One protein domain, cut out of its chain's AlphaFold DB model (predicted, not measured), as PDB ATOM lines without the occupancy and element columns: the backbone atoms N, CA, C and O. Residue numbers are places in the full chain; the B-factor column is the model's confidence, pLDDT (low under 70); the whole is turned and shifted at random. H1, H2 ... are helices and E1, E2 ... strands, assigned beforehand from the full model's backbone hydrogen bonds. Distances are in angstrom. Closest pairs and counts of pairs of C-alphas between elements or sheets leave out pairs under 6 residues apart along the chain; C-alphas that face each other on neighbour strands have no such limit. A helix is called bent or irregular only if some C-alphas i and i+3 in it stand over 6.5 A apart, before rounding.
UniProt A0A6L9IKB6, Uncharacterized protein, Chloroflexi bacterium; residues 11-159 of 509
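What this domain is: This is residues 11 to 159 of the 509 residues of an uncharacterized protein of Chloroflexi bacterium (UniProt A0A6L9IKB6). A small three-stranded sheet, E1, E4 and E5, stands at one end of the long helices H2, H3, H4 and H5, and a short two-stranded ribbon, E2 and E3, stands at their other end. The helices form two antiparallel pairs, H2 with H5 and the hairpin H3 with H4, and the pairs meet where part of H3 crosses part of H5; the short H1 only grazes the three-stranded sheet. The printed part has 149 residues, with five named helices and five named strands in the order H1 E1 H2 E2 H3 H4 E3 H5 E4 E5, and its class is mixed, helices and strands. The larger sheet has the order E1 - E4 - E5, and both sheets are antiparallel. The whole is only just compact, close to loose, with a radius of gyration of the C-alphas of 17.2 A and spans of 48 by 37 by 35 A.

Where its parts are: Begin with the larger sheet: E1 is residues 19 to 21, E4 residues 141 to 146, 16.5 A long, and E5 residues 151 to 155, ending at C-alpha 155 (-47.947, 16.988, -46.305). Find C-alpha 75 at (-44.952, 4.194, -41.386); from there H4 runs 35.4 A to residue 99. H3 is residues 50 to 67, 25.9 A; H5 is residues 110 to 129, 28.2 A; H2 is residues 22 to 39, 25.6 A. E2 is residues 46 to 49 and E3 residues 105 to 108. H1, residues 11 to 15, begins at C-alpha 11 (-42.560, 32.863, -39.863) and is irregular, with C-alphas 11 and 14 at 8.2 A.

How they stand to each other: In the hairpin of E4 and E5, look for N 143 and O 154 at 2.9 A; beside E4, N 20 of the edge strand E1 is 2.8 A from O 142. H4 grazes this sheet with residues 75 to 83, its closest C-alphas to E5 being Asp 75 and Ala 151, 4.8 A apart. H3 and H4 touch at a shallow tilt of 2 degrees, opposite ways, closest at the C-alphas of Leu 55 and Ala 88, 6.0 A. H3, with residues 60 to 67 alone, touches H5 at a steep tilt of 46 degrees, the same way; the closest C-alphas are Gln 60 and Phe 116, 6.0 A. H5 and H2 touch at a shallow tilt of 26 degrees, opposite ways, closest at the C-alphas of Leu 124 and Arg 29, 6.0 A. H2 and H4 are apart. E2 and E3 pair through N 46 and O 108, 2.8 A. In H2, H3, H4 and H5 every O i to N i+4 pair is within hydrogen-bond range; H1 has 0 of 1, and 1 of 2 O i to N i+3 pairs.

The domain as a whole: The C-alphas farthest apart, Asn 103 and Asp 135, are 51.9 A apart. The printed part has no cut, and the link from H5 to E4 is long, with 11 residues. Mean pLDDT of the printed part is 94.3; look for low confidence at residues 69 to 71, under 70.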
ATOM      1  N   ALA A  11     -41.109  32.809 -40.011       90.62
ATOM      2  CA  ALA A  11     -42.560  32.863 -39.863       90.62
ATOM      3  C   ALA A  11     -43.208  31.468 -39.758       90.62
ATOM      4  O   ALA A  11     -44.316  31.372 -39.233       90.62
ATOM      5  N   ASN A  12     -42.509  30.398 -40.164       92.88
ATOM      6  CA  ASN A  12     -42.903  28.991 -40.002       92.88
ATOM      7  C   ASN A  12     -42.213  28.296 -38.802       92.88
ATOM      8  O   ASN A  12     -42.008  27.079 -38.785       92.88
ATOM      9  N   ASN A  13     -41.825  29.050 -37.773       92.62
ATOM     10  CA  ASN A  13     -41.070  28.511 -36.638       92.62
ATOM     11  C   ASN A  13     -41.799  27.462 -35.776       92.62
ATOM     12  O   ASN A  13     -41.129  26.698 -35.080       92.62
ATOM     13  N   ALA A  14     -43.127  27.342 -35.847       92.81
ATOM     14  CA  ALA A  14     -43.856  26.295 -35.125       92.81
ATOM     15  C   ALA A  14     -43.720  24.907 -35.782       92.81
ATOM     16  O   ALA A  14     -44.144  23.903 -35.208       92.81
ATOM     17  N   LEU A  15     -43.075  24.821 -36.955       93.81
ATOM     18  CA  LEU A  15     -42.608  23.552 -37.511       93.81
ATOM     19  C   LEU A  15     -41.445  22.953 -36.711       93.81
ATOM     20  O   LEU A  15     -41.184  21.759 -36.821       93.81
ATOM     21  N   VAL A  16     -40.740  23.726 -35.884       95.81
ATOM     22  CA  VAL A  16     -39.680  23.174 -35.032       95.81
ATOM     23  C   VAL A  16     -40.274  22.159 -34.050       95.81
ATOM     24  O   VAL A  16     -41.231  22.436 -33.338       95.81
ATOM     25  N   GLY A  17     -39.692  20.963 -34.018       93.38
ATOM     26  CA  GLY A  17     -40.171  19.802 -33.272       93.38
ATOM     27  C   GLY A  17     -40.756  18.740 -34.199       93.38
ATOM     28  O   GLY A  17     -40.204  17.646 -34.285       93.38
ATOM     29  N   LYS A  18     -41.833  19.073 -34.925       92.00
ATOM     30  CA  LYS A  18     -42.589  18.125 -35.775       92.00
ATOM     31  C   LYS A  18     -42.276  18.207 -37.273       92.00
ATOM     32  O   LYS A  18     -42.680  17.335 -38.028       92.00
ATOM     33  N   GLY A  19     -41.594  19.251 -37.724       95.94
ATOM     34  CA  GLY A  19     -41.343  19.526 -39.135       95.94
ATOM     35  C   GLY A  19     -40.261  18.634 -39.740       95.94
ATOM     36  O   GLY A  19     -39.219  18.380 -39.125       95.94
ATOM     37  N   LEU A  20     -40.485  18.210 -40.978       97.50
ATOM     38  CA  LEU A  20     -39.532  17.525 -41.847       97.50
ATOM     39  C   LEU A  20     -39.242  18.442 -43.040       97.50
ATOM     40  O   LEU A  20     -40.178  18.877 -43.707       97.50
ATOM     41  N   SER A  21     -37.968  18.751 -43.287       98.56
ATOM     42  CA  SER A  21     -37.557  19.682 -44.344       98.56
ATOM     43  C   SER A  21     -37.144  18.926 -45.600       98.56
ATOM     44  O   SER A  21     -36.069  18.327 -45.639       98.56
ATOM     45  N   VAL A  22     -37.993  18.973 -46.628       98.62
ATOM     46  CA  VAL A  22     -37.656  18.494 -47.979       98.62
ATOM     47  C   VAL A  22     -36.697  19.479 -48.653       98.62
ATOM     48  O   VAL A  22     -35.848  19.073 -49.445       98.62
ATOM     49  N   VAL A  23     -36.769  20.761 -48.279       98.81
ATOM     50  CA  VAL A  23     -35.824  21.810 -48.692       98.81
ATOM     51  C   VAL A  23     -34.387  21.389 -48.373       98.81
ATOM     52  O   VAL A  23     -33.547  21.299 -49.272       98.81
ATOM     53  N   THR A  24     -34.109  21.037 -47.117       98.81
ATOM     54  CA  THR A  24     -32.778  20.576 -46.696       98.81
ATOM     55  C   THR A  24     -32.411  19.240 -47.346       98.81
ATOM     56  O   THR A  24     -31.256  19.059 -47.720       98.81
ATOM     57  N   THR A  25     -33.363  18.325 -47.567       98.75
ATOM     58  CA  THR A  25     -33.125  17.085 -48.333       98.75
ATOM     59  C   THR A  25     -32.618  17.377 -49.751       98.75
ATOM     60  O   THR A  25     -31.639  16.769 -50.181       98.75
ATOM     61  N   CYS A  26     -33.222  18.335 -50.459       98.88
ATOM     62  CA  CYS A  26     -32.817  18.724 -51.814       98.88
ATOM     63  C   CYS A  26     -31.389  19.289 -51.856       98.88
ATOM     64  O   CYS A  26     -30.585  18.904 -52.707       98.88
ATOM     65  N   TYR A  27     -31.042  20.172 -50.917       98.88
ATOM     66  CA  TYR A  27     -29.691  20.730 -50.842       98.88
ATOM     67  C   TYR A  27     -28.656  19.713 -50.350       98.88
ATOM     68  O   TYR A  27     -27.528  19.713 -50.842       98.88
ATOM     69  N   LEU A  28     -29.032  18.807 -49.442       98.81
ATOM     70  CA  LEU A  28     -28.169  17.707 -49.014       98.81
ATOM     71  C   LEU A  28     -27.869  16.763 -50.181       98.81
ATOM     72  O   LEU A  28     -26.736  16.319 -50.318       98.81
ATOM     73  N   ARG A  29     -28.841  16.522 -51.070       98.56
ATOM     74  CA  ARG A  29     -28.620  15.748 -52.298       98.56
ATOM     75  C   ARG A  29     -27.563  16.409 -53.181       98.56
ATOM     76  O   ARG A  29     -26.604  15.746 -53.570       98.56
ATOM     77  N   ARG A  30     -27.686  17.717 -53.442       98.50
ATOM     78  CA  ARG A  30     -26.668  18.492 -54.182       98.50
ATOM     79  C   ARG A  30     -25.292  18.386 -53.517       98.50
ATOM     80  O   ARG A  30     -24.297  18.178 -54.204       98.50
ATOM     81  N   PHE A  31     -25.242  18.515 -52.190       98.62
ATOM     82  CA  PHE A  31     -24.005  18.410 -51.419       98.62
ATOM     83  C   PHE A  31     -23.359  17.027 -51.544       98.62
ATOM     84  O   PHE A  31     -22.156  16.950 -51.753       98.62
ATOM     85  N   VAL A  32     -24.138  15.946 -51.450       98.19
ATOM     86  CA  VAL A  32     -23.630  14.570 -51.564       98.19
ATOM     87  C   VAL A  32     -23.018  14.324 -52.940       98.19
ATOM     88  O   VAL A  32     -21.893  13.836 -53.004       98.19
ATOM     89  N   VAL A  33     -23.694  14.741 -54.014       97.12
ATOM     90  CA  VAL A  33     -23.168  14.614 -55.385       97.12
ATOM     91  C   VAL A  33     -21.873  15.402 -55.564       97.12
ATOM     92  O   VAL A  33     -20.894  14.889 -56.101       97.12
ATOM     93  N   PHE A  34     -21.827  16.636 -55.062       96.75
ATOM     94  CA  PHE A  34     -20.603  17.433 -55.075       96.75
ATOM     95  C   PHE A  34     -19.479  16.787 -54.250       96.75
ATOM     96  O   PHE A  34     -18.326  16.753 -54.672       96.75
ATOM     97  N   PHE A  35     -19.801  16.241 -53.078       95.94
ATOM     98  CA  PHE A  35     -18.812  15.627 -52.199       95.94
ATOM     99  C   PHE A  35     -18.251  14.325 -52.780       95.94
ATOM    100  O   PHE A  35     -17.056  14.077 -52.643       95.94
ATOM    101  N   GLN A  36     -19.068  13.539 -53.490       95.00
ATOM    102  CA  GLN A  36     -18.595  12.383 -54.259       95.00
ATOM    103  C   GLN A  36     -17.522  12.796 -55.278       95.00
ATOM    104  O   GLN A  36     -16.468  12.166 -55.314       95.00
ATOM    105  N   GLN A  37     -17.731  13.894 -56.014       93.19
ATOM    106  CA  GLN A  37     -16.752  14.411 -56.981       93.19
ATOM    107  C   GLN A  37     -15.435  14.843 -56.320       93.19
ATOM    108  O   GLN A  37     -14.367  14.635 -56.889       93.19
ATOM    109  N   ILE A  38     -15.483  15.420 -55.112       91.19
ATOM    110  CA  ILE A  38     -14.267  15.804 -54.372       91.19
ATOM    111  C   ILE A  38     -13.423  14.572 -54.026       91.19
ATOM    112  O   ILE A  38     -12.202  14.607 -54.162       91.19
ATOM    113  N   ILE A  39     -14.055  13.490 -53.568       90.75
ATOM    114  CA  ILE A  39     -13.330  12.314 -53.067       90.75
ATOM    115  C   ILE A  39     -12.906  11.333 -54.171       90.75
ATOM    116  O   ILE A  39     -12.201  10.366 -53.883       90.75
ATOM    117  N   GLU A  40     -13.332  11.533 -55.423       83.31
ATOM    118  CA  GLU A  40     -12.963  10.667 -56.556       83.31
ATOM    119  C   GLU A  40     -11.442  10.574 -56.746       83.31
ATOM    120  O   GLU A  40     -10.932   9.496 -57.060       83.31
ATOM    121  N   SER A  41     -10.708  11.663 -56.499       75.75
ATOM    122  CA  SER A  41      -9.251  11.714 -56.664       75.75
ATOM    123  C   SER A  41      -8.447  11.122 -55.501       75.75
ATOM    124  O   SER A  41      -7.252  10.871 -55.662       75.75
ATOM    125  N   ASP A  42      -9.065  10.877 -54.343       76.56
ATOM    126  CA  ASP A  42      -8.361  10.419 -53.143       76.56
ATOM    127  C   ASP A  42      -8.399   8.894 -53.023       76.56
ATOM    128  O   ASP A  42      -9.345   8.306 -52.504       76.56
ATOM    129  N   ALA A  43      -7.342   8.221 -53.484       75.69
ATOM    130  CA  ALA A  43      -7.225   6.759 -53.414       75.69
ATOM    131  C   ALA A  43      -6.738   6.232 -52.048       75.69
ATOM    132  O   ALA A  43      -6.909   5.052 -51.749       75.69
ATOM    133  N   ALA A  44      -6.119   7.081 -51.222       83.19
ATOM    134  CA  ALA A  44      -5.425   6.668 -49.997       83.19
ATOM    135  C   ALA A  44      -6.342   6.460 -48.773       83.19
ATOM    136  O   ALA A  44      -5.861   6.027 -47.726       83.19
ATOM    137  N   GLY A  45      -7.644   6.749 -48.889       87.94
ATOM    138  CA  GLY A  45      -8.585   6.748 -47.769       87.94
ATOM    139  C   GLY A  45      -8.346   7.890 -46.773       87.94
ATOM    140  O   GLY A  45      -7.548   8.796 -47.001       87.94
ATOM    141  N   PHE A  46      -9.060   7.842 -45.653       93.50
ATOM    142  CA  PHE A  46      -9.158   8.926 -44.679       93.50
ATOM    143  C   PHE A  46      -8.850   8.426 -43.264       93.50
ATOM    144  O   PHE A  46      -9.088   7.264 -42.929       93.50
ATOM    145  N   SER A  47      -8.339   9.317 -42.415       95.44
ATOM    146  CA  SER A  47      -8.249   9.101 -40.968       95.44
ATOM    147  C   SER A  47      -9.328   9.931 -40.292       95.44
ATOM    148  O   SER A  47      -9.366  11.150 -40.458       95.44
ATOM    149  N   ILE A  48     -10.201   9.271 -39.539       96.12
ATOM    150  CA  ILE A  48     -11.274   9.909 -38.772       96.12
ATOM    151  C   ILE A  48     -11.207   9.460 -37.315       96.12
ATOM    152  O   ILE A  48     -10.597   8.439 -37.001       96.12
ATOM    153  N   SER A  49     -11.850  10.193 -36.405       96.88
ATOM    154  CA  SER A  49     -11.908   9.750 -35.011       96.88
ATOM    155  C   SER A  49     -12.637   8.411 -34.883       96.88
ATOM    156  O   SER A  49     -13.599   8.124 -35.604       96.88
ATOM    157  N   GLN A  50     -12.199   7.591 -33.932       96.94
ATOM    158  CA  GLN A  50     -12.789   6.283 -33.666       96.94
ATOM    159  C   GLN A  50     -14.294   6.372 -33.357       96.94
ATOM    160  O   GLN A  50     -15.053   5.474 -33.725       96.94
ATOM    161  N   GLU A  51     -14.742   7.438 -32.690       97.19
ATOM    162  CA  GLU A  51     -16.154   7.682 -32.395       97.19
ATOM    163  C   GLU A  51     -16.956   7.999 -33.663       97.19
ATOM    164  O   GLU A  51     -18.066   7.487 -33.823       97.19
ATOM    165  N   LEU A  52     -16.395   8.795 -34.582       97.00
ATOM    166  CA  LEU A  52     -17.047   9.116 -35.853       97.00
ATOM    167  C   LEU A  52     -17.119   7.888 -36.766       97.00
ATOM    168  O   LEU A  52     -18.141   7.678 -37.412       97.00
ATOM    169  N   HIS A  53     -16.089   7.040 -36.767       97.62
ATOM    170  CA  HIS A  53     -16.109   5.778 -37.511       97.62
ATOM    171  C   HIS A  53     -17.252   4.862 -37.061       97.62
ATOM    172  O   HIS A  53     -17.981   4.330 -37.891       97.62
ATOM    173  N   ARG A  54     -17.487   4.740 -35.747       97.38
ATOM    174  CA  ARG A  54     -18.620   3.952 -35.227       97.38
ATOM    175  C   ARG A  54     -19.971   4.536 -35.642       97.38
ATOM    176  O   ARG A  54     -20.887   3.781 -35.958       97.38
ATOM    177  N   LEU A  55     -20.108   5.867 -35.643       98.19
ATOM    178  CA  LEU A  55     -21.318   6.530 -36.144       98.19
ATOM    179  C   LEU A  55     -21.525   6.248 -37.636       98.19
ATOM    180  O   LEU A  55     -22.648   5.956 -38.046       98.19
ATOM    181  N   PHE A  56     -20.454   6.326 -38.425       98.25
ATOM    182  CA  PHE A  56     -20.460   6.010 -39.848       98.25
ATOM    183  C   PHE A  56     -20.942   4.574 -40.091       98.25
ATOM    184  O   PHE A  56     -21.937   4.388 -40.789       98.25
ATOM    185  N   GLU A  57     -20.326   3.577 -39.449       98.12
ATOM    186  CA  GLU A  57     -20.692   2.161 -39.606       98.12
ATOM    187  C   GLU A  57     -22.145   1.897 -39.196       98.12
ATOM    188  O   GLU A  57     -22.890   1.234 -39.919       98.12
ATOM    189  N   ALA A  58     -22.580   2.458 -38.062       98.25
ATOM    190  CA  ALA A  58     -23.953   2.313 -37.591       98.25
ATOM    191  C   ALA A  58     -24.960   2.942 -38.567       98.25
ATOM    192  O   ALA A  58     -25.982   2.334 -38.882       98.25
ATOM    193  N   THR A  59     -24.665   4.137 -39.083       98.19
ATOM    194  CA  THR A  59     -25.529   4.825 -40.056       98.19
ATOM    195  C   THR A  59     -25.589   4.053 -41.372       98.19
ATOM    196  O   THR A  59     -26.671   3.851 -41.919       98.19
ATOM    197  N   GLN A  60     -24.444   3.568 -41.859       97.44
ATOM    198  CA  GLN A  60     -24.358   2.764 -43.074       97.44
ATOM    199  C   GLN A  60     -25.186   1.479 -42.959       97.44
ATOM    200  O   GLN A  60     -25.953   1.169 -43.867       97.44
ATOM    201  N   ALA A  61     -25.080   0.762 -41.837       96.69
ATOM    202  CA  ALA A  61     -25.848  -0.456 -41.597       96.69
ATOM    203  C   ALA A  61     -27.366  -0.203 -41.625       96.69
ATOM    204  O   ALA A  61     -28.110  -0.976 -42.230       96.69
ATOM    205  N   VAL A  62     -27.826   0.904 -41.026       96.44
ATOM    206  CA  VAL A  62     -29.247   1.288 -41.047       96.44
ATOM    207  C   VAL A  62     -29.723   1.597 -42.468       96.44
ATOM    208  O   VAL A  62     -30.784   1.124 -42.871       96.44
ATOM    209  N   LEU A  63     -28.942   2.346 -43.253       94.38
ATOM    210  CA  LEU A  63     -29.309   2.684 -44.634       94.38
ATOM    211  C   LEU A  63     -29.317   1.461 -45.560       94.38
ATOM    212  O   LEU A  63     -30.221   1.338 -46.385       94.38
ATOM    213  N   LEU A  64     -28.368   0.533 -45.395       93.81
ATOM    214  CA  LEU A  64     -28.346  -0.740 -46.126       93.81
ATOM    215  C   LEU A  64     -29.597  -1.576 -45.840       93.81
ATOM    216  O   LEU A  64     -30.237  -2.066 -46.768       93.81
ATOM    217  N   ALA A  65     -29.985  -1.696 -44.567       91.25
ATOM    218  CA  ALA A  65     -31.205  -2.406 -44.186       91.25
ATOM    219  C   ALA A  65     -32.471  -1.731 -44.750       91.25
ATOM    220  O   ALA A  65     -33.410  -2.411 -45.155       91.25
ATOM    221  N   ALA A  66     -32.488  -0.399 -44.844       87.75
ATOM    222  CA  ALA A  66     -33.599   0.349 -45.432       87.75
ATOM    223  C   ALA A  66     -33.663   0.259 -46.972       87.75
ATOM    224  O   ALA A  66     -34.703   0.547 -47.572       87.75
ATOM    225  N   GLN A  67     -32.570  -0.113 -47.647       82.50
ATOM    226  CA  GLN A  67     -32.530  -0.231 -49.108       82.50
ATOM    227  C   GLN A  67     -33.361  -1.419 -49.614       82.50
ATOM    228  O   GLN A  67     -33.952  -1.335 -50.687       82.50
ATOM    229  N   THR A  68     -33.469  -2.494 -48.828       70.38
ATOM    230  CA  THR A  68     -34.233  -3.708 -49.175       70.38
ATOM    231  C   THR A  68     -35.740  -3.585 -48.922       70.38
ATOM    232  O   THR A  68     -36.492  -4.516 -49.211       70.38
ATOM    233  N   SER A  69     -36.201  -2.447 -48.391       68.62
ATOM    234  CA  SER A  69     -37.617  -2.210 -48.105       68.62
ATOM    235  C   SER A  69     -38.426  -2.001 -49.389       68.62
ATOM    236  O   SER A  69     -38.010  -1.279 -50.300       68.62
ATOM    237  N   SER A  70     -39.618  -2.603 -49.439       62.03
ATOM    238  CA  SER A  70     -40.608  -2.382 -50.498       62.03
ATOM    239  C   SER A  70     -40.946  -0.895 -50.655       62.03
ATOM    240  O   SER A  70     -40.990  -0.158 -49.673       62.03
ATOM    241  N   GLN A  71     -41.202  -0.452 -51.888       69.81
ATOM    242  CA  GLN A  71     -41.760   0.875 -52.162       69.81
ATOM    243  C   GLN A  71     -43.290   0.776 -52.285       69.81
ATOM    244  O   GLN A  71     -43.759  -0.132 -52.978       69.81
ATOM    245  N   PRO A  72     -44.071   1.690 -51.678       82.06
ATOM    246  CA  PRO A  72     -43.655   2.798 -50.804       82.06
ATOM    247  C   PRO A  72     -43.223   2.333 -49.397       82.06
ATOM    248  O   PRO A  72     -43.661   1.289 -48.922       82.06
ATOM    249  N   VAL A  73     -42.383   3.131 -48.723       88.25
ATOM    250  CA  VAL A  73     -41.940   2.878 -47.333       88.25
ATOM    251  C   VAL A  73     -43.111   3.080 -46.366       88.25
ATOM    252  O   VAL A  73     -43.663   4.186 -46.325       88.25
ATOM    253  N   SER A  74     -43.451   2.053 -45.578       92.31
ATOM    254  CA  SER A  74     -44.537   2.112 -44.586       92.31
ATOM    255  C   SER A  74     -44.180   2.986 -43.377       92.31
ATOM    256  O   SER A  74     -43.013   3.318 -43.149       92.31
ATOM    257  N   ASP A  75     -45.175   3.366 -42.577       94.81
ATOM    258  CA  ASP A  75     -44.952   4.194 -41.386       94.81
ATOM    259  C   ASP A  75     -44.200   3.450 -40.275       94.81
ATOM    260  O   ASP A  75     -43.447   4.070 -39.522       94.81
ATOM    261  N   GLU A  76     -44.351   2.129 -40.196       95.00
ATOM    262  CA  GLU A  76     -43.602   1.251 -39.290       95.00
ATOM    263  C   GLU A  76     -42.133   1.186 -39.711       95.00
ATOM    264  O   GLU A  76     -41.242   1.471 -38.914       95.00
ATOM    265  N   GLN A  77     -41.862   0.933 -40.997       93.75
ATOM    266  CA  GLN A  77     -40.497   0.939 -41.535       93.75
ATOM    267  C   GLN A  77     -39.830   2.306 -41.351       93.75
ATOM    268  O   GLN A  77     -38.664   2.407 -40.961       93.75
ATOM    269  N   ARG A  78     -40.575   3.394 -41.586       95.06
ATOM    270  CA  ARG A  78     -40.086   4.757 -41.350       95.06
ATOM    271  C   ARG A  78     -39.719   4.969 -39.885       95.06
ATOM    272  O   ARG A  78     -38.695   5.596 -39.609       95.06
ATOM    273  N   ARG A  79     -40.530   4.452 -38.957       96.56
ATOM    274  CA  ARG A  79     -40.261   4.525 -37.520       96.56
ATOM    275  C   ARG A  79     -39.008   3.746 -37.143       96.56
ATOM    276  O   ARG A  79     -38.172   4.285 -36.424       96.56
ATOM    277  N   GLU A  80     -38.850   2.531 -37.655       95.88
ATOM    278  CA  GLU A  80     -37.671   1.696 -37.411       95.88
ATOM    279  C   GLU A  80     -36.379   2.404 -37.842       95.88
ATOM    280  O   GLU A  80     -35.436   2.516 -37.052       95.88
ATOM    281  N   VAL A  81     -36.353   2.953 -39.062       95.56
ATOM    282  CA  VAL A  81     -35.200   3.700 -39.589       95.56
ATOM    283  C   VAL A  81     -34.929   4.956 -38.759       95.56
ATOM    284  O   VAL A  81     -33.782   5.207 -38.381       95.56
ATOM    285  N   LEU A  82     -35.969   5.732 -38.438       96.38
ATOM    286  CA  LEU A  82     -35.850   6.946 -37.628       96.38
ATOM    287  C   LEU A  82     -35.252   6.649 -36.247       96.38
ATOM    288  O   LEU A  82     -34.308   7.322 -35.827       96.38
ATOM    289  N   ASP A  83     -35.773   5.635 -35.554       97.56
ATOM    290  CA  ASP A  83     -35.309   5.253 -34.222       97.56
ATOM    291  C   ASP A  83     -33.864   4.740 -34.268       97.56
ATOM    292  O   ASP A  83     -33.065   5.073 -33.390       97.56
ATOM    293  N   ALA A  84     -33.498   3.961 -35.290       97.94
ATOM    294  CA  ALA A  84     -32.146   3.431 -35.439       97.94
ATOM    295  C   ALA A  84     -31.111   4.540 -35.717       97.94
ATOM    296  O   ALA A  84     -30.090   4.611 -35.025       97.94
ATOM    297  N   LEU A  85     -31.400   5.463 -36.645       97.81
ATOM    298  CA  LEU A  85     -30.555   6.638 -36.904       97.81
ATOM    299  C   LEU A  85     -30.463   7.547 -35.670       97.81
ATOM    300  O   LEU A  85     -29.379   7.999 -35.292       97.81
ATOM    301  N   GLY A  86     -31.594   7.773 -34.996       97.75
ATOM    302  CA  GLY A  86     -31.663   8.557 -33.767       97.75
ATOM    303  C   GLY A  86     -30.803   7.962 -32.652       97.75
ATOM    304  O   GLY A  86     -30.061   8.694 -31.991       97.75
ATOM    305  N   LYS A  87     -30.843   6.637 -32.461       98.31
ATOM    306  CA  LYS A  87     -30.002   5.915 -31.493       98.31
ATOM    307  C   LYS A  87     -28.519   6.004 -31.850       98.31
ATOM    308  O   LYS A  87     -27.733   6.330 -30.964       98.31
ATOM    309  N   ALA A  88     -28.141   5.810 -33.116       98.38
ATOM    310  CA  ALA A  88     -26.749   5.925 -33.567       98.38
ATOM    311  C   ALA A  88     -26.169   7.323 -33.285       98.38
ATOM    312  O   ALA A  88     -25.135   7.454 -32.625       98.38
ATOM    313  N   GLY A  89     -26.889   8.380 -33.676       97.62
ATOM    314  CA  GLY A  89     -26.499   9.762 -33.375       97.62
ATOM    315  C   GLY A  89     -26.496  10.086 -31.877       97.62
ATOM    316  O   GLY A  89     -25.722  10.930 -31.426       97.62
ATOM    317  N   SER A  90     -27.351   9.424 -31.089       98.06
ATOM    318  CA  SER A  90     -27.385   9.560 -29.624       98.06
ATOM    319  C   SER A  90     -26.178   8.938 -28.960       98.06
ATOM    320  O   SER A  90     -25.540   9.602 -28.149       98.06
ATOM    321  N   ALA A  91     -25.837   7.709 -29.337       97.69
ATOM    322  CA  ALA A  91     -24.661   7.028 -28.825       97.69
ATOM    323  C   ALA A  91     -23.387   7.838 -29.109       97.69
ATOM    324  O   ALA A  91     -22.589   8.047 -28.200       97.69
ATOM    325  N   TYR A  92     -23.242   8.366 -30.331       97.81
ATOM    326  CA  TYR A  92     -22.104   9.212 -30.697       97.81
ATOM    327  C   TYR A  92     -21.994  10.469 -29.822       97.81
ATOM    328  O   TYR A  92     -20.965  10.690 -29.186       97.81
ATOM    329  N   ARG A  93     -23.055  11.285 -29.745       97.19
ATOM    330  CA  ARG A  93     -22.976  12.555 -29.007       97.19
ATOM    331  C   ARG A  93     -22.825  12.352 -27.499       97.19
ATOM    332  O   ARG A  93     -22.062  13.084 -26.889       97.19
ATOM    333  N   TRP A  94     -23.495  11.356 -26.907       97.62
ATOM    334  CA  TRP A  94     -23.353  11.056 -25.476       97.62
ATOM    335  C   TRP A  94     -21.952  10.555 -25.146       97.62
ATOM    336  O   TRP A  94     -21.362  11.022 -24.179       97.62
ATOM    337  N   GLN A  95     -21.367   9.710 -26.005       95.88
ATOM    338  CA  GLN A  95     -19.963   9.331 -25.866       95.88
ATOM    339  C   GLN A  95     -19.053  10.567 -25.822       95.88
ATOM    340  O   GLN A  95     -18.189  10.650 -24.953       95.88
ATOM    341  N   CYS A  96     -19.251  11.534 -26.722       95.56
ATOM    342  CA  CYS A  96     -18.451  12.758 -26.744       95.56
ATOM    343  C   CYS A  96     -18.719  13.685 -25.549       95.56
ATOM    344  O   CYS A  96     -17.778  14.291 -25.045       95.56
ATOM    345  N   TYR A  97     -19.967  13.817 -25.099       97.38
ATOM    346  CA  TYR A  97     -20.320  14.688 -23.976       97.38
ATOM    347  C   TYR A  97     -19.813  14.157 -22.637       97.38
ATOM    348  O   TYR A  97     -19.287  14.935 -21.845       97.38
ATOM    349  N   ASP A  98     -19.929  12.849 -22.404       97.31
ATOM    350  CA  ASP A  98     -19.603  12.253 -21.108       97.31
ATOM    351  C   ASP A  98     -18.105  11.958 -20.970       97.31
ATOM    352  O   ASP A  98     -17.536  12.111 -19.890       97.31
ATOM    353  N   ASN A  99     -17.452  11.550 -22.065       95.56
ATOM    354  CA  ASN A  99     -16.082  11.030 -22.034       95.56
ATOM    355  C   ASN A  99     -15.083  11.835 -22.885       95.56
ATOM    356  O   ASN A  99     -13.887  11.540 -22.857       95.56
ATOM    357  N   GLY A 100     -15.541  12.822 -23.659       92.81
ATOM    358  CA  GLY A 100     -14.716  13.492 -24.666       92.81
ATOM    359  C   GLY A 100     -14.370  12.596 -25.864       92.81
ATOM    360  O   GLY A 100     -14.860  11.474 -26.008       92.81
ATOM    361  N   CYS A 101     -13.519  13.100 -26.761       89.81
ATOM    362  CA  CYS A 101     -12.964  12.315 -27.867       89.81
ATOM    363  C   CYS A 101     -11.695  11.586 -27.413       89.81
ATOM    364  O   CYS A 101     -10.793  12.205 -26.850       89.81
ATOM    365  N   SER A 102     -11.580  10.291 -27.713       90.38
ATOM    366  CA  SER A 102     -10.450   9.455 -27.272       90.38
ATOM    367  C   SER A 102      -9.110   9.758 -27.961       90.38
ATOM    368  O   SER A 102      -8.110   9.116 -27.646       90.38
ATOM    369  N   ASN A 103      -9.074  10.690 -28.924       91.88
ATOM    370  CA  ASN A 103      -7.977  10.942 -29.877       91.88
ATOM    371  C   ASN A 103      -7.580   9.738 -30.753       91.88
ATOM    372  O   ASN A 103      -6.782   9.900 -31.678       91.88
ATOM    373  N   ALA A 104      -8.149   8.553 -30.515       95.50
ATOM    374  CA  ALA A 104      -7.942   7.384 -31.347       95.50
ATOM    375  C   ALA A 104      -8.474   7.646 -32.761       95.50
ATOM    376  O   ALA A 104      -9.558   8.205 -32.947       95.50
ATOM    377  N   GLN A 105      -7.691   7.231 -33.748       96.94
ATOM    378  CA  GLN A 105      -8.030   7.343 -35.158       96.94
ATOM    379  C   GLN A 105      -8.407   5.971 -35.713       96.94
ATOM    380  O   GLN A 105      -7.813   4.959 -35.342       96.94
ATOM    381  N   ALA A 106      -9.367   5.961 -36.626       96.88
ATOM    382  CA  ALA A 106      -9.756   4.814 -37.424       96.88
ATOM    383  C   ALA A 106      -9.610   5.161 -38.909       96.88
ATOM    384  O   ALA A 106      -9.876   6.291 -39.332       96.88
ATOM    385  N   HIS A 107      -9.171   4.180 -39.691       96.69
ATOM    386  CA  HIS A 107      -9.046   4.322 -41.134       96.69
ATOM    387  C   HIS A 107     -10.394   4.062 -41.808       96.69
ATOM    388  O   HIS A 107     -11.016   3.035 -41.553       96.69
ATOM    389  N   LEU A 108     -10.806   4.971 -42.689       96.25
ATOM    390  CA  LEU A 108     -11.974   4.833 -43.551       96.25
ATOM    391  C   LEU A 108     -11.499   4.804 -45.004       96.25
ATOM    392  O   LEU A 108     -10.941   5.790 -45.487       96.25
ATOM    393  N   SER A 109     -11.718   3.701 -45.716       94.44
ATOM    394  CA  SER A 109     -11.305   3.618 -47.116       94.44
ATOM    395  C   SER A 109     -12.192   4.486 -48.013       94.44
ATOM    396  O   SER A 109     -13.374   4.716 -47.734       94.44
ATOM    397  N   SER A 110     -11.641   4.940 -49.138       93.06
ATOM    398  CA  SER A 110     -12.404   5.720 -50.117       93.06
ATOM    399  C   SER A 110     -13.571   4.927 -50.708       93.06
ATOM    400  O   SER A 110     -14.615   5.507 -50.992       93.06
ATOM    401  N   ASP A 111     -13.443   3.604 -50.837       93.44
ATOM    402  CA  ASP A 111     -14.530   2.732 -51.296       93.44
ATOM    403  C   ASP A 111     -15.668   2.634 -50.276       93.44
ATOM    404  O   ASP A 111     -16.836   2.697 -50.658       93.44
ATOM    405  N   GLN A 112     -15.348   2.540 -48.979       95.12
ATOM    406  CA  GLN A 112     -16.360   2.564 -47.920       95.12
ATOM    407  C   GLN A 112     -17.132   3.885 -47.940       95.12
ATOM    408  O   GLN A 112     -18.364   3.875 -47.911       95.12
ATOM    409  N   LEU A 113     -16.423   5.014 -48.036       96.06
ATOM    410  CA  LEU A 113     -17.055   6.329 -48.089       96.06
ATOM    411  C   LEU A 113     -17.897   6.507 -49.361       96.06
ATOM    412  O   LEU A 113     -19.039   6.952 -49.266       96.06
ATOM    413  N   ARG A 114     -17.386   6.114 -50.536       94.81
ATOM    414  CA  ARG A 114     -18.147   6.150 -51.798       94.81
ATOM    415  C   ARG A 114     -19.420   5.312 -51.718       94.81
ATOM    416  O   ARG A 114     -20.487   5.804 -52.081       94.81
ATOM    417  N   GLY A 115     -19.325   4.084 -51.203       94.81
ATOM    418  CA  GLY A 115     -20.479   3.206 -51.017       94.81
ATOM    419  C   GLY A 115     -21.518   3.804 -50.069       94.81
ATOM    420  O   GLY A 115     -22.710   3.784 -50.362       94.81
ATOM    421  N   PHE A 116     -21.080   4.406 -48.961       97.00
ATOM    422  CA  PHE A 116     -21.972   5.126 -48.054       97.00
ATOM    423  C   PHE A 116     -22.661   6.318 -48.727       97.00
ATOM    424  O   PHE A 116     -23.876   6.459 -48.615       97.00
ATOM    425  N   LEU A 117     -21.919   7.160 -49.450       96.94
ATOM    426  CA  LEU A 117     -22.490   8.326 -50.127       96.94
ATOM    427  C   LEU A 117     -23.488   7.933 -51.219       96.94
ATOM    428  O   LEU A 117     -24.506   8.602 -51.351       96.94
ATOM    429  N   ALA A 118     -23.252   6.831 -51.938       95.69
ATOM    430  CA  ALA A 118     -24.219   6.289 -52.891       95.69
ATOM    431  C   ALA A 118     -25.530   5.868 -52.200       95.69
ATOM    432  O   ALA A 118     -26.608   6.242 -52.648       95.69
ATOM    433  N   LEU A 119     -25.455   5.184 -51.050       95.62
ATOM    434  CA  LEU A 119     -26.647   4.829 -50.262       95.62
ATOM    435  C   LEU A 119     -27.411   6.062 -49.769       95.62
ATOM    436  O   LEU A 119     -28.644   6.077 -49.763       95.62
ATOM    437  N   VAL A 120     -26.681   7.091 -49.332       97.25
ATOM    438  CA  VAL A 120     -27.276   8.363 -48.916       97.25
ATOM    439  C   VAL A 120     -27.962   9.028 -50.108       97.25
ATOM    440  O   VAL A 120     -29.120   9.418 -49.982       97.25
ATOM    441  N   GLN A 121     -27.293   9.120 -51.257       96.94
ATOM    442  CA  GLN A 121     -27.864   9.684 -52.477       96.94
ATOM    443  C   GLN A 121     -29.153   8.953 -52.881       96.94
ATOM    444  O   GLN A 121     -30.178   9.609 -53.044       96.94
ATOM    445  N   ASP A 122     -29.149   7.618 -52.927       94.75
ATOM    446  CA  ASP A 122     -30.332   6.807 -53.249       94.75
ATOM    447  C   ASP A 122     -31.502   7.067 -52.284       94.75
ATOM    448  O   ASP A 122     -32.673   7.105 -52.675       94.75
ATOM    449  N   ALA A 123     -31.220   7.222 -50.987       94.56
ATOM    450  CA  ALA A 123     -32.243   7.548 -49.997       94.56
ATOM    451  C   ALA A 123     -32.812   8.964 -50.204       94.56
ATOM    452  O   ALA A 123     -34.024   9.167 -50.069       94.56
ATOM    453  N   LEU A 124     -31.960   9.931 -50.550       97.12
ATOM    454  CA  LEU A 124     -32.362  11.308 -50.832       97.12
ATOM    455  C   LEU A 124     -33.184  11.398 -52.121       97.12
ATOM    456  O   LEU A 124     -34.265  11.979 -52.087       97.12
ATOM    457  N   ASP A 125     -32.737  10.775 -53.212       96.31
ATOM    458  CA  ASP A 125     -33.427  10.778 -54.506       96.31
ATOM    459  C   ASP A 125     -34.826  10.139 -54.379       96.31
ATOM    460  O   ASP A 125     -35.823  10.728 -54.809       96.31
ATOM    461  N   ARG A 126     -34.949   9.003 -53.665       93.50
ATOM    462  CA  ARG A 126     -36.259   8.404 -53.330       93.50
ATOM    463  C   ARG A 126     -37.138   9.341 -52.501       93.50
ATOM    464  O   ARG A 126     -38.331   9.463 -52.772       93.50
ATOM    465  N   THR A 127     -36.562  10.009 -51.502       95.62
ATOM    466  CA  THR A 127     -37.304  10.944 -50.640       95.62
ATOM    467  C   THR A 127     -37.813  12.146 -51.432       95.62
ATOM    468  O   THR A 127     -38.964  12.541 -51.257       95.62
ATOM    469  N   ILE A 128     -36.993  12.714 -52.322       97.75
ATOM    470  CA  ILE A 128     -37.386  13.834 -53.184       97.75
ATOM    471  C   ILE A 128     -38.491  13.388 -54.145       97.75
ATOM    472  O   ILE A 128     -39.519  14.057 -54.234       97.75
ATOM    473  N   SER A 129     -38.342  12.227 -54.792       95.75
ATOM    474  CA  SER A 129     -39.366  11.676 -55.689       95.75
ATOM    475  C   SER A 129     -40.705  11.455 -54.981       95.75
ATOM    476  O   SER A 129     -41.748  11.786 -55.538       95.75
ATOM    477  N   ALA A 130     -40.695  10.940 -53.747       95.44
ATOM    478  CA  ALA A 130     -41.902  10.731 -52.944       95.44
ATOM    479  C   ALA A 130     -42.564  12.039 -52.466       95.44
ATOM    480  O   ALA A 130     -43.665  12.004 -51.928       95.44
ATOM    481  N   ASN A 131     -41.903  13.188 -52.642       97.75
ATOM    482  CA  ASN A 131     -42.431  14.511 -52.303       97.75
ATOM    483  C   ASN A 131     -42.894  15.317 -53.523       97.75
ATOM    484  O   ASN A 131     -43.225  16.499 -53.383       97.75
ATOM    485  N   ARG A 132     -42.940  14.692 -54.702       97.88
ATOM    486  CA  ARG A 132     -43.584  15.261 -55.882       97.88
ATOM    487  C   ARG A 132     -45.101  15.237 -55.696       97.88
ATOM    488  O   ARG A 132     -45.678  14.206 -55.364       97.88
ATOM    489  N   ARG A 133     -45.737  16.378 -55.922       97.94
ATOM    490  CA  ARG A 133     -47.186  16.570 -55.872       97.94
ATOM    491  C   ARG A 133     -47.834  16.143 -57.189       97.94
ATOM    492  O   ARG A 133     -47.169  16.002 -58.216       97.94
ATOM    493  N   GLU A 134     -49.155  16.003 -57.161       96.69
ATOM    494  CA  GLU A 134     -49.968  15.723 -58.353       96.69
ATOM    495  C   GLU A 134     -49.905  16.855 -59.392       96.69
ATOM    496  O   GLU A 134     -49.943  16.590 -60.588       96.69
ATOM    497  N   ASP A 135     -49.724  18.102 -58.946       97.38
ATOM    498  CA  ASP A 135     -49.552  19.295 -59.792       97.38
ATOM    499  C   ASP A 135     -48.108  19.474 -60.315       97.38
ATOM    500  O   ASP A 135     -47.744  20.545 -60.787       97.38
ATOM    501  N   ASN A 136     -47.268  18.435 -60.225       96.56
ATOM    502  CA  ASN A 136     -45.849  18.416 -60.614       96.56
ATOM    503  C   ASN A 136     -44.931  19.383 -59.836       96.56
ATOM    504  O   ASN A 136     -43.734  19.448 -60.127       96.56
ATOM    505  N   LEU A 137     -45.449  20.081 -58.824       98.62
ATOM    506  CA  LEU A 137     -44.649  20.839 -57.863       98.62
ATOM    507  C   LEU A 137     -44.156  19.916 -56.742       98.62
ATOM    508  O   LEU A 137     -44.476  18.730 -56.697       98.62
ATOM    509  N   TYR A 138     -43.357  20.439 -55.817       98.69
ATOM    510  CA  TYR A 138     -42.771  19.646 -54.734       98.69
ATOM    511  C   TYR A 138     -43.175  20.166 -53.358       98.69
ATOM    512  O   TYR A 138     -43.299  21.373 -53.127       98.69
ATOM    513  N   HIS A 139     -43.379  19.251 -52.412       98.50
ATOM    514  CA  HIS A 139     -43.539  19.621 -51.009       98.50
ATOM    515  C   HIS A 139     -42.235  20.224 -50.470       98.50
ATOM    516  O   HIS A 139     -41.154  19.707 -50.728       98.50
ATOM    517  N   ALA A 140     -42.337  21.318 -49.711       98.31
ATOM    518  CA  ALA A 140     -41.188  21.965 -49.068       98.31
ATOM    519  C   ALA A 140     -40.965  21.439 -47.644       98.31
ATOM    520  O   ALA A 140     -39.856  21.072 -47.251       98.31
ATOM    521  N   TYR A 141     -42.056  21.370 -46.885       97.69
ATOM    522  CA  TYR A 141     -42.081  20.933 -45.500       97.69
ATOM    523  C   TYR A 141     -43.242  19.968 -45.280       97.69
ATOM    524  O   TYR A 141     -44.338  20.176 -45.800       97.69
ATOM    525  N   ASN A 142     -43.006  18.948 -44.461       96.75
ATOM    526  CA  ASN A 142     -44.025  18.012 -43.987       96.75
ATOM    527  C   ASN A 142     -44.062  18.008 -42.454       96.75
ATOM    528  O   ASN A 142     -43.152  18.532 -41.807       96.75
ATOM    529  N   THR A 143     -45.073  17.379 -41.860       95.12
ATOM    530  CA  THR A 143     -45.135  17.125 -40.415       95.12
ATOM    531  C   THR A 143     -45.043  15.638 -40.102       95.12
ATOM    532  O   THR A 143     -45.627  14.797 -40.783       95.12
ATOM    533  N   LEU A 144     -44.294  15.327 -39.050       94.75
ATOM    534  CA  LEU A 144     -44.124  14.003 -38.476       94.75
ATOM    535  C   LEU A 144     -45.115  13.806 -37.328       94.75
ATOM    536  O   LEU A 144     -45.147  14.600 -36.386       94.75
ATOM    537  N   HIS A 145     -45.874  12.718 -37.387       92.88
ATOM    538  CA  HIS A 145     -46.794  12.282 -36.343       92.88
ATOM    539  C   HIS A 145     -46.343  10.910 -35.841       92.88
ATOM    540  O   HIS A 145     -46.377   9.925 -36.576       92.88
ATOM    541  N   LEU A 146     -45.873  10.855 -34.595       93.25
ATOM    542  CA  LEU A 146     -45.392   9.620 -33.979       93.25
ATOM    543  C   LEU A 146     -46.543   8.914 -33.262       93.25
ATOM    544  O   LEU A 146     -47.188   9.510 -32.399       93.25
ATOM    545  N   GLY A 147     -46.771   7.653 -33.620       91.00
ATOM    546  CA  GLY A 147     -47.691   6.745 -32.940       91.00
ATOM    547  C   GLY A 147     -46.951   5.650 -32.172       91.00
ATOM    548  O   GLY A 147     -45.722   5.679 -32.025       91.00
ATOM    549  N   ASP A 148     -47.702   4.660 -31.692       93.44
ATOM    550  CA  ASP A 148     -47.111   3.432 -31.164       93.44
ATOM    551  C   ASP A 148     -46.553   2.600 -32.328       93.44
ATOM    552  O   ASP A 148     -47.291   2.212 -33.229       93.44
ATOM    553  N   GLY A 149     -45.231   2.426 -32.375       94.50
ATOM    554  CA  GLY A 149     -44.542   1.718 -33.464       94.50
ATOM    555  C   GLY A 149     -44.567   2.381 -34.852       94.50
ATOM    556  O   GLY A 149     -43.934   1.856 -35.761       94.50
ATOM    557  N   SER A 150     -45.217   3.536 -35.036       96.69
ATOM    558  CA  SER A 150     -45.383   4.178 -36.352       96.69
ATOM    559  C   SER A 150     -44.874   5.624 -36.408       96.69
ATOM    560  O   SER A 150     -44.744   6.316 -35.388       96.69
ATOM    561  N   ALA A 151     -44.541   6.072 -37.620       96.44
ATOM    562  CA  ALA A 151     -44.095   7.424 -37.943       96.44
ATOM    563  C   ALA A 151     -44.791   7.912 -39.224       96.44
ATOM    564  O   ALA A 151     -44.277   7.738 -40.329       96.44
ATOM    565  N   HIS A 152     -45.950   8.547 -39.060       95.12
ATOM    566  CA  HIS A 152     -46.770   9.041 -40.163       95.12
ATOM    567  C   HIS A 152     -46.294  10.415 -40.651       95.12
ATOM    568  O   HIS A 152     -45.939  11.291 -39.854       95.12
ATOM    569  N   VAL A 153     -46.329  10.627 -41.968       95.19
ATOM    570  CA  VAL A 153     -45.976  11.897 -42.614       95.19
ATOM    571  C   VAL A 153     -47.228  12.550 -43.177       95.19
ATOM    572  O   VAL A 153     -47.947  11.956 -43.970       95.19
ATOM    573  N   ARG A 154     -47.473  13.805 -42.799       93.00
ATOM    574  CA  ARG A 154     -48.531  14.628 -43.391       93.00
ATOM    575  C   ARG A 154     -47.912  15.757 -44.200       93.00
ATOM    576  O   ARG A 154     -47.021  16.464 -43.729       93.00
ATOM    577  N   HIS A 155     -48.401  15.929 -45.419       94.31
ATOM    578  CA  HIS A 155     -47.947  16.988 -46.305       94.31
ATOM    579  C   HIS A 155     -48.586  18.336 -45.967       94.31
ATOM    580  O   HIS A 155     -49.751  18.408 -45.561       94.31
ATOM    581  N   LEU A 156     -47.819  19.411 -46.151       92.94
ATOM    582  CA  LEU A 156     -48.306  20.782 -46.024       92.94
ATOM    583  C   LEU A 156     -48.662  21.372 -47.393       92.94
ATOM    584  O   LEU A 156     -48.413  20.780 -48.450       92.94
ATOM    585  N   TYR A 157     -49.274  22.553 -47.348       92.94
ATOM    586  CA  TYR A 157     -49.586  23.351 -48.526       92.94
ATOM    587  C   TYR A 157     -48.330  23.661 -49.355       92.94
ATOM    588  O   TYR A 157     -47.198  23.592 -48.873       92.94
ATOM    589  N   LEU A 158     -48.555  23.991 -50.626       97.31
ATOM    590  CA  LEU A 158     -47.516  24.366 -51.579       97.31
ATOM    591  C   LEU A 158     -46.682  25.549 -51.055       97.31
ATOM    592  O   LEU A 158     -47.231  26.480 -50.473       97.31
ATOM    593  N   MET A 159     -45.365  25.534 -51.269       98.44
ATOM    594  CA  MET A 159     -44.491  26.653 -50.898       98.44
ATOM    595  C   MET A 159     -43.425  26.902 -51.962       98.44
ATOM    596  O   MET A 159     -42.849  25.945 -52.481       98.44
TER     597      MET A 159